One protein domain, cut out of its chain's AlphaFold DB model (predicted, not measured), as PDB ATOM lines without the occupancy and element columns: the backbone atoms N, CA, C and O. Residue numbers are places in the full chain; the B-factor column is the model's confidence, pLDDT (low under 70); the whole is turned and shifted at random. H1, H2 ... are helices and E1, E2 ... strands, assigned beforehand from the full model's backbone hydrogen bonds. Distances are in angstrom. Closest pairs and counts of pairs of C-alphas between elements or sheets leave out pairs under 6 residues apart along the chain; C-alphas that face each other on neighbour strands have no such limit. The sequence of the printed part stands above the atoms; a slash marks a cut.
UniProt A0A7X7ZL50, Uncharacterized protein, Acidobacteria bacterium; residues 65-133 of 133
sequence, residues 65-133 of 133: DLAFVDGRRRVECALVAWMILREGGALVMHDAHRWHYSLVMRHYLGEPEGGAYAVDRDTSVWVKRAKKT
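This is residues 65 to 133 of the 133 residues of an uncharacterized protein of Acidobacteria bacterium (UniProt A0A7X7ZL50). What does one see first? A four-stranded, twisted sheet has two helices side by side over one of its faces, while its other face is bare; H1 covers the E1 and E2 part, and H2 packs beside H1 with fewer contacts to the sheet. What are the parts? The 69 printed residues include four named strands and two named helices in the order E1 H1 E2 H2 E3 E4, a mixed class, and the mixed sheet runs E1 E2 E4 E3. How large is it? It is compact, with a radius of gyration of the C-alphas of 11.0 A, yet elongated, spanning 34 by 22 by 19 A, with the tail of residues 128 to 133 at one end of the longest axis.

Where are the strands? E1 is residues 65 to 69, 13.6 A long, from C-alpha 65 at (91.411, 196.836, 180.428). E2 is residues 85 to 93, 13.8 A, and bends by 121 degrees at residue 88. E3 is residues 116 to 118, and E4 is residues 124 to 127, ending at C-alpha 127 at (95.444, 188.056, 178.251). Where are the helices? H1 is residues 74 to 84, 15.3 A, and H2 is residues 99 to 109, 15.1 A, from C-alpha 99 at (98.022, 174.508, 193.443).

How is the sheet paired? E1 and E2 are parallel, with N 67 and O 90 at 2.8 A. E2 and E4 are antiparallel, with N 91 and O 126 at 2.8 A. E4 and E3 are antiparallel and form a hairpin, with N 117 and O 125 at 2.9 A, all three pairs within hydrogen-bond range. How do the helices sit? H1 is over E1 and E2 at a height over the sheet of 8.6 A and runs along the strands, at 3 degrees to E1 on the local plane; the closest C-alphas of H1 and E1 are those of Ala 81 and Ala 67, 6.1 A apart. H1 and H2 touch, the same way at a shallow tilt of 16 degrees, with the closest C-alphas those of Val 75 and Tyr 101, 6.2 A apart. Every O i to N i+4 pair is within hydrogen-bond range in H1, and 6 of 7 in H2. What units do they make? E1, H1, E2 is a strand-helix-strand unit, two parallel neighbour strands with a helix between them along the chain, and E2, H2, E3 is a split one, with E4 between its strands in the sheet; both crossovers are right-handed. With H1 and H2 on one face of the sheet, there are two layers.

How far does it reach? The two C-alphas farthest apart, those of Arg 72 and Thr 133, are 35.0 A apart. Are there cuts or long links? The printed part has no cut; the link from H2 to E3 is short, and the other links are tight. Where is confidence low? The mean pLDDT of the printed part is 80.8, and residues 110 to 119 and 130 to 133 are under 70.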
ATOM      1  N   ASP A  65      90.099 197.073 181.041       93.19
ATOM      2  CA  ASP A  65      91.411 196.836 180.428       93.19
ATOM      3  C   ASP A  65      92.267 195.877 181.257       93.19
ATOM      4  O   ASP A  65      93.013 195.061 180.716       93.19
ATOM      5  N   LEU A  66      92.146 195.977 182.579       93.50
ATOM      6  CA  LEU A  66      92.980 195.276 183.539       93.50
ATOM      7  C   LEU A  66      92.149 194.850 184.750       93.50
ATOM      8  O   LEU A  66      91.349 195.620 185.278       93.50
ATOM      9  N   ALA A  67      92.386 193.632 185.226       94.00
ATOM     10  CA  ALA A  67      91.896 193.147 186.504       94.00
ATOM     11  C   ALA A  67      93.069 192.623 187.333       94.00
ATOM     12  O   ALA A  67      93.797 191.743 186.883       94.00
ATOM     13  N   PHE A  68      93.231 193.134 188.554       94.69
ATOM     14  CA  PHE A  68      94.268 192.694 189.488       94.69
ATOM     15  C   PHE A  68      93.634 191.987 190.691       94.69
ATOM     16  O   PHE A  68      92.911 192.601 191.477       94.69
ATOM     17  N   VAL A  69      93.893 190.687 190.838       94.44
ATOM     18  CA  VAL A  69      93.309 189.836 191.882       94.44
ATOM     19  C   VAL A  69      94.352 189.519 192.950       94.44
ATOM     20  O   VAL A  69      95.165 188.606 192.807       94.44
ATOM     21  N   ASP A  70      94.270 190.248 194.062       92.44
ATOM     22  CA  ASP A  70      95.098 190.049 195.261       92.44
ATOM     23  C   ASP A  70      94.267 190.150 196.553       92.44
ATOM     24  O   ASP A  70      94.654 190.727 197.564       92.44
ATOM     25  N   GLY A  71      93.052 189.608 196.497       91.50
ATOM     26  CA  GLY A  71      92.085 189.660 197.589       91.50
ATOM     27  C   GLY A  71      91.795 188.300 198.212       91.50
ATOM     28  O   GLY A  71      92.574 187.346 198.117       91.50
ATOM     29  N   ARG A  72      90.621 188.196 198.839       91.38
ATOM     30  CA  ARG A  72      90.013 186.905 199.202       91.38
ATOM     31  C   ARG A  72      89.344 186.280 197.976       91.38
ATOM     32  O   ARG A  72      89.266 186.918 196.936       91.38
ATOM     33  N   ARG A  73      88.881 185.026 198.091       91.75
ATOM     34  CA  ARG A  73      88.054 184.358 197.059       91.75
ATOM     35  C   ARG A  73      88.634 184.477 195.636       91.75
ATOM     36  O   ARG A  73      87.926 184.743 194.670       91.75
ATOM     37  N   ARG A  74      89.965 184.347 195.524       91.88
ATOM     38  CA  ARG A  74      90.711 184.765 194.325       91.88
ATOM     39  C   ARG A  74      90.288 184.025 193.063       91.88
ATOM     40  O   ARG A  74      90.254 184.638 192.008       91.88
ATOM     41  N   VAL A  75      89.931 182.746 193.171       90.75
ATOM     42  CA  VAL A  75      89.421 181.970 192.033       90.75
ATOM     43  C   VAL A  75      88.106 182.558 191.539       90.75
ATOM     44  O   VAL A  75      87.977 182.842 190.355       90.75
ATOM     45  N   GLU A  76      87.142 182.803 192.432       92.06
ATOM     46  CA  GLU A  76      85.859 183.381 192.025       92.06
ATOM     47  C   GLU A  76      86.034 184.790 191.455       92.06
ATOM     48  O   GLU A  76      85.479 185.096 190.400       92.06
ATOM     49  N   CYS A  77      86.854 185.626 192.101       94.19
ATOM     50  CA  CYS A  77      87.187 186.959 191.604       94.19
ATOM     51  C   CYS A  77      87.835 186.903 190.216       94.19
ATOM     52  O   CYS A  77      87.469 187.686 189.348       94.19
ATOM     53  N   ALA A  78      88.767 185.977 189.988       92.62
ATOM     54  CA  ALA A  78      89.454 185.824 188.714       92.62
ATOM     55  C   ALA A  78      88.510 185.364 187.592       92.62
ATOM     56  O   ALA A  78      88.570 185.896 186.484       92.62
ATOM     57  N   LEU A  79      87.593 184.435 187.881       90.88
ATOM     58  CA  LEU A  79      86.577 183.995 186.922       90.88
ATOM     59  C   LEU A  79      85.600 185.125 186.570       90.88
ATOM     60  O   LEU A  79      85.332 185.357 185.391       90.88
ATOM     61  N   VAL A  80      85.109 185.866 187.569       91.94
ATOM     62  CA  VAL A  80      84.227 187.023 187.340       91.94
ATOM     63  C   VAL A  80      84.955 188.117 186.560       91.94
ATOM     64  O   VAL A  80      84.427 188.609 185.564       91.94
ATOM     65  N   ALA A  81      86.186 188.448 186.953       92.12
ATOM     66  CA  ALA A  81      87.028 189.408 186.247       92.12
ATOM     67  C   ALA A  81      87.211 189.016 184.774       92.12
ATOM     68  O   ALA A  81      87.028 189.839 183.878       92.12
ATOM     69  N   TRP A  82      87.474 187.738 184.496       90.31
ATOM     70  CA  TRP A  82      87.604 187.247 183.128       90.31
ATOM     71  C   TRP A  82      86.347 187.477 182.282       90.31
ATOM     72  O   TRP A  82      86.444 187.785 181.093       90.31
ATOM     73  N   MET A  83      85.154 187.375 182.871       88.50
ATOM     74  CA  MET A  83      83.890 187.599 182.159       88.50
ATOM     75  C   MET A  83      83.685 189.064 181.754       88.50
ATOM     76  O   MET A  83      83.102 189.318 180.693       88.50
ATOM     77  N   ILE A  84      84.181 190.005 182.556       90.69
ATOM     78  CA  ILE A  84      83.977 191.450 182.370       90.69
ATOM     79  C   ILE A  84      85.152 192.159 181.677       90.69
ATOM     80  O   ILE A  84      84.960 193.244 181.145       90.69
ATOM     81  N   LEU A  85      86.338 191.544 181.589       90.44
ATOM     82  CA  LEU A  85      87.462 192.062 180.790       90.44
ATOM     83  C   LEU A  85      87.105 192.191 179.298       90.44
ATOM     84  O   LEU A  85      86.403 191.326 178.750       90.44
ATOM     85  N   ARG A  86      87.621 193.222 178.609       89.69
ATOM     86  CA  ARG A  86      87.566 193.278 177.130       89.69
ATOM     87  C   ARG A  86      88.484 192.243 176.510       89.69
ATOM     88  O   ARG A  86      89.417 191.747 177.136       89.69
ATOM     89  N   GLU A  87      88.249 191.975 175.234       86.94
ATOM     90  CA  GLU A  87      89.278 191.406 174.372       86.94
ATOM     91  C   GLU A  87      90.516 192.322 174.358       86.94
ATOM     92  O   GLU A  87      90.407 193.550 174.313       86.94
ATOM     93  N   GLY A  88      91.695 191.717 174.469       87.19
ATOM     94  CA  GLY A  88      92.974 192.393 174.687       87.19
ATOM     95  C   GLY A  88      93.245 192.795 176.141       87.19
ATOM     96  O   GLY A  88      94.383 193.128 176.455       87.19
ATOM     97  N   GLY A  89      92.245 192.737 177.026       90.12
ATOM     98  CA  GLY A  89      92.414 193.037 178.445       90.12
ATOM     99  C   GLY A  89      93.179 191.945 179.194       90.12
ATOM    100  O   GLY A  89      93.211 190.782 178.770       90.12
ATOM    101  N   ALA A  90      93.782 192.313 180.322       91.00
ATOM    102  CA  ALA A  90      94.629 191.431 181.116       91.00
ATOM    103  C   ALA A  90      94.043 191.139 182.505       91.00
ATOM    104  O   ALA A  90      93.546 192.021 183.198       91.00
ATOM    105  N   LEU A  91      94.150 189.887 182.936       91.94
ATOM    106  CA  LEU A  91      93.925 189.445 184.306       91.94
ATOM    107  C   LEU A  91      95.280 189.148 184.941       91.94
ATOM    108  O   LEU A  91      96.013 188.300 184.449       91.94
ATOM    109  N   VAL A  92      95.588 189.787 186.057       91.75
ATOM    110  CA  VAL A  92      96.786 189.536 186.859       91.75
ATOM    111  C   VAL A  92      96.343 188.927 188.179       91.75
ATOM    112  O   VAL A  92      95.481 189.481 188.861       91.75
ATOM    113  N   MET A  93      96.919 187.791 188.556       90.69
ATOM    114  CA  MET A  93      96.597 187.115 189.809       90.69
ATOM    115  C   MET A  93      97.855 186.885 190.635       90.69
ATOM    116  O   MET A  93      98.820 186.289 190.159       90.69
ATOM    117  N   HIS A  94      97.797 187.318 191.891       90.06
ATOM    118  CA  HIS A  94      98.868 187.161 192.867       90.06
ATOM    119  C   HIS A  94      98.743 185.837 193.662       90.06
ATOM    120  O   HIS A  94      97.641 185.307 193.866       90.06
ATOM    121  N   ASP A  95      99.878 185.295 194.113       87.56
ATOM    122  CA  ASP A  95     100.101 183.907 194.569       87.56
ATOM    123  C   ASP A  95      99.466 182.819 193.671       87.56
ATOM    124  O   ASP A  95      98.926 181.817 194.155       87.56
ATOM    125  N   ALA A  96      99.497 183.004 192.353       83.81
ATOM    126  CA  ALA A  96      98.931 182.081 191.375       83.81
ATOM    127  C   ALA A  96      99.598 180.693 191.377       83.81
ATOM    128  O   ALA A  96      98.994 179.739 190.890       83.81
ATOM    129  N   HIS A  97     100.798 180.546 191.955       80.50
ATOM    130  CA  HIS A  97     101.488 179.258 192.095       80.50
ATOM    131  C   HIS A  97     100.777 178.274 193.032       80.50
ATOM    132  O   HIS A  97     101.075 177.078 193.012       80.50
ATOM    133  N   ARG A  98      99.874 178.749 193.901       82.62
ATOM    134  CA  ARG A  98      99.166 177.867 194.833       82.62
ATOM    135  C   ARG A  98      98.314 176.887 194.036       82.62
ATOM    136  O   ARG A  98      97.480 177.295 193.231       82.62
ATOM    137  N   TRP A  99      98.514 175.596 194.292       79.19
ATOM    138  CA  TRP A  99      98.022 174.508 193.443       79.19
ATOM    139  C   TRP A  99      96.514 174.577 193.146       79.19
ATOM    140  O   TRP A  99      96.083 174.322 192.021       79.19
ATOM    141  N   HIS A 100      95.697 174.950 194.135       79.31
ATOM    142  CA  HIS A 100      94.240 175.026 194.001       79.31
ATOM    143  C   HIS A 100      93.782 176.235 193.182       79.31
ATOM    144  O   HIS A 100      92.663 176.244 192.679       79.31
ATOM    145  N   TYR A 101      94.637 177.245 193.018       83.06
ATOM    146  CA  TYR A 101      94.410 178.347 192.090       83.06
ATOM    147  C   TYR A 101      94.883 177.963 190.695       83.06
ATOM    148  O   TYR A 101      94.091 177.990 189.756       83.06
ATOM    149  N   SER A 102      96.140 177.535 190.565       74.62
ATOM    150  CA  SER A 102      96.743 177.222 189.267       74.62
ATOM    151  C   SER A 102      95.942 176.177 188.490       74.62
ATOM    152  O   SER A 102      95.740 176.337 187.289       74.62
ATOM    153  N   LEU A 103      95.445 175.137 189.171       77.25
ATOM    154  CA  LEU A 103      94.661 174.069 188.548       77.25
ATOM    155  C   LEU A 103      93.340 174.592 187.972       77.25
ATOM    156  O   LEU A 103      93.011 174.313 186.821       77.25
ATOM    157  N   VAL A 104      92.594 175.368 188.761       80.44
ATOM    158  CA  VAL A 104      91.288 175.894 188.347       80.44
ATOM    159  C   VAL A 104      91.463 176.918 187.233       80.44
ATOM    160  O   VAL A 104      90.787 176.840 186.209       80.44
ATOM    161  N   MET A 105      92.413 177.840 187.384       82.56
ATOM    162  CA  MET A 105      92.658 178.879 186.386       82.56
ATOM    163  C   MET A 105      93.079 178.286 185.040       82.56
ATOM    164  O   MET A 105      92.554 178.692 184.009       82.56
ATOM    165  N   ARG A 106      93.947 177.272 185.042       76.94
ATOM    166  CA  ARG A 106      94.335 176.533 183.834       76.94
ATOM    167  C   ARG A 106      93.154 175.814 183.184       76.94
ATOM    168  O   ARG A 106      93.030 175.826 181.965       76.94
ATOM    169  N   HIS A 107      92.273 175.212 183.981       80.38
ATOM    170  CA  HIS A 107      91.098 174.519 183.454       80.38
ATOM    171  C   HIS A 107      90.107 175.477 182.777       80.38
ATOM    172  O   HIS A 107      89.625 175.193 181.685       80.38
ATOM    173  N   TYR A 108      89.810 176.616 183.409       78.62
ATOM    174  CA  TYR A 108      88.789 177.545 182.912       78.62
ATOM    175  C   TYR A 108      89.310 178.564 181.901       78.62
ATOM    176  O   TYR A 108      88.558 178.979 181.019       78.62
ATOM    177  N   LEU A 109      90.562 179.003 182.038       77.50
ATOM    178  CA  LEU A 109      91.150 180.037 181.181       77.50
ATOM    179  C   LEU A 109      92.122 179.472 180.135       77.50
ATOM    180  O   LEU A 109      92.540 180.208 179.243       77.50
ATOM    181  N   GLY A 110      92.436 178.176 180.209       69.88
ATOM    182  CA  GLY A 110      93.332 177.472 179.295       69.88
ATOM    183  C   GLY A 110      94.794 177.433 179.749       69.88
ATOM    184  O   GLY A 110      95.219 178.134 180.673       69.88
ATOM    185  N   GLU A 111      95.568 176.584 179.068       59.38
ATOM    186  CA  GLU A 111      97.030 176.574 179.140       59.38
ATOM    187  C   GLU A 111      97.604 177.792 178.392       59.38
ATOM    188  O   GLU A 111      97.025 178.246 177.398       59.38
ATOM    189  N   PRO A 112      98.745 178.337 178.833       53.22
ATOM    190  CA  PRO A 112      99.372 179.498 178.222       53.22
ATOM    191  C   PRO A 112     100.017 179.184 176.863       53.22
ATOM    192  O   PRO A 112     101.226 179.281 176.696       53.22
ATOM    193  N   GLU A 113      99.229 178.902 175.831       42.59
ATOM    194  CA  GLU A 113      99.727 178.769 174.450       42.59
ATOM    195  C   GLU A 113      99.798 180.150 173.747       42.59
ATOM    196  O   GLU A 113      99.422 180.359 172.590       42.59
ATOM    197  N   GLY A 114     100.276 181.147 174.505       50.25
ATOM    198  CA  GLY A 114     100.531 182.534 174.090       50.25
ATOM    199  C   GLY A 114      99.605 183.591 174.713       50.25
ATOM    200  O   GLY A 114      99.259 184.569 174.049       50.25
ATOM    201  N   GLY A 115      99.140 183.374 175.943       55.41
ATOM    202  CA  GLY A 115      98.153 184.244 176.593       55.41
ATOM    203  C   GLY A 115      98.033 184.074 178.104       55.41
ATOM    204  O   GLY A 115      97.072 184.575 178.671       55.41
ATOM    205  N   ALA A 116      98.986 183.403 178.752       55.56
ATOM    206  CA  ALA A 116      99.282 183.640 180.154       55.56
ATOM    207  C   ALA A 116     100.796 183.515 180.377       55.56
ATOM    208  O   ALA A 116     101.432 182.704 179.712       55.56
ATOM    209  N   TYR A 117     101.404 184.304 181.251       61.16
ATOM    210  CA  TYR A 117     102.809 184.113 181.617       61.16
ATOM    211  C   TYR A 117     103.003 184.382 183.102       61.16
ATOM    212  O   TYR A 117     102.411 185.304 183.667       61.16
ATOM    213  N   ALA A 118     103.806 183.530 183.741       60.84
ATOM    214  CA  ALA A 118     104.306 183.799 185.076       60.84
ATOM    215  C   ALA A 118     105.245 185.007 184.974       60.84
ATOM    216  O   ALA A 118     106.217 184.969 184.219       60.84
ATOM    217  N   VAL A 119     104.917 186.085 185.677       65.06
ATOM    218  CA  VAL A 119     105.768 187.281 185.770       65.06
ATOM    219  C   VAL A 119     106.902 187.013 186.752       65.06
ATOM    220  O   VAL A 119     108.049 187.371 186.509       65.06
ATOM    221  N   ASP A 120     106.578 186.316 187.836       75.00
ATOM    222  CA  ASP A 120     107.510 185.837 188.843       75.00
ATOM    223  C   ASP A 120     106.982 184.519 189.444       75.00
ATOM    224  O   ASP A 120     106.097 183.869 188.879       75.00
ATOM    225  N   ARG A 121     107.552 184.074 190.571       70.25
ATOM    226  CA  ARG A 121     107.125 182.831 191.238       70.25
ATOM    227  C   ARG A 121     105.698 182.894 191.779       70.25
ATOM    228  O   ARG A 121     105.110 181.842 192.004       70.25
ATOM    229  N   ASP A 122     105.153 184.082 191.989       81.00
ATOM    230  CA  ASP A 122     103.898 184.305 192.695       81.00
ATOM    231  C   ASP A 122     102.817 184.891 191.792       81.00
ATOM    232  O   ASP A 122     101.638 184.663 192.037       81.00
ATOM    233  N   THR A 123     103.175 185.575 190.717       83.00
ATOM    234  CA  THR A 123     102.234 186.313 189.881       83.00
ATOM    235  C   THR A 123     102.115 185.692 188.502       83.00
ATOM    236  O   THR A 123     103.105 185.505 187.795       83.00
ATOM    237  N   SER A 124     100.875 185.461 188.082       85.31
ATOM    238  CA  SER A 124     100.552 185.052 186.719       85.31
ATOM    239  C   SER A 124      99.647 186.081 186.061       85.31
ATOM    240  O   SER A 124      98.774 186.668 186.703       85.31
ATOM    241  N   VAL A 125      99.844 186.278 184.765       86.62
ATOM    242  CA  VAL A 125      99.038 187.172 183.929       86.62
ATOM    243  C   VAL A 125      98.349 186.340 182.871       86.62
ATOM    244  O   VAL A 125      99.016 185.486 182.314       86.62
ATOM    245  N   TRP A 126      97.079 186.605 182.560       87.44
ATOM    246  CA  TRP A 126      96.325 186.058 181.428       87.44
ATOM    247  C   TRP A 126      95.823 187.199 180.545       87.44
ATOM    248  O   TRP A 126      95.288 188.176 181.056       87.44
ATOM    249  N   VAL A 127      95.934 187.069 179.224       87.38
ATOM    250  CA  VAL A 127      95.444 188.056 178.251       87.38
ATOM    251  C   VAL A 127      94.249 187.478 177.507       87.38
ATOM    252  O   VAL A 127      94.334 186.414 176.886       87.38
ATOM    253  N   LYS A 128      93.117 188.184 177.552       85.56
ATOM    254  CA  LYS A 128      91.864 187.728 176.953       85.56
ATOM    255  C   LYS A 128      91.908 187.882 175.440       85.56
ATOM    256  O   LYS A 128      91.823 188.985 174.909       85.56
ATOM    257  N   ARG A 129      92.041 186.767 174.725       79.50
ATOM    258  CA  ARG A 129      92.014 186.756 173.256       79.50
ATOM    259  C   ARG A 129      90.603 186.992 172.724       79.50
ATOM    260  O   ARG A 129      89.623 186.591 173.355       79.50
ATOM    261  N   ALA A 130      90.532 187.585 171.536       69.00
ATOM    262  CA  ALA A 130      89.292 187.653 170.786       69.00
ATOM    263  C   ALA A 130      88.797 186.250 170.439       69.00
ATOM    264  O   ALA A 130      89.597 185.365 170.101       69.00
ATOM    265  N   LYS A 131      87.480 186.031 170.517       63.19
ATOM    266  CA  LYS A 131      86.912 184.797 169.968       63.19
ATOM    267  C   LYS A 131      87.125 184.828 168.457       63.19
ATOM    268  O   LYS A 131      86.642 185.736 167.791       63.19
ATOM    269  N   LYS A 132      87.842 183.839 167.913       56.31
ATOM    270  CA  LYS A 132      87.836 183.603 166.465       56.31
ATOM    271  C   LYS A 132      86.399 183.232 166.088       56.31
ATOM    272  O   LYS A 132      85.928 182.178 166.511       56.31
ATOM    273  N   THR A 133      85.706 184.147 165.419       47.84
ATOM    274  CA  THR A 133      84.419 183.910 164.749       47.84
ATOM    275  C   THR A 133      84.587 182.947 163.593       47.84
ATOM    276  O   THR A 133      85.616 183.088 162.890       47.84
TER     277      THR A 133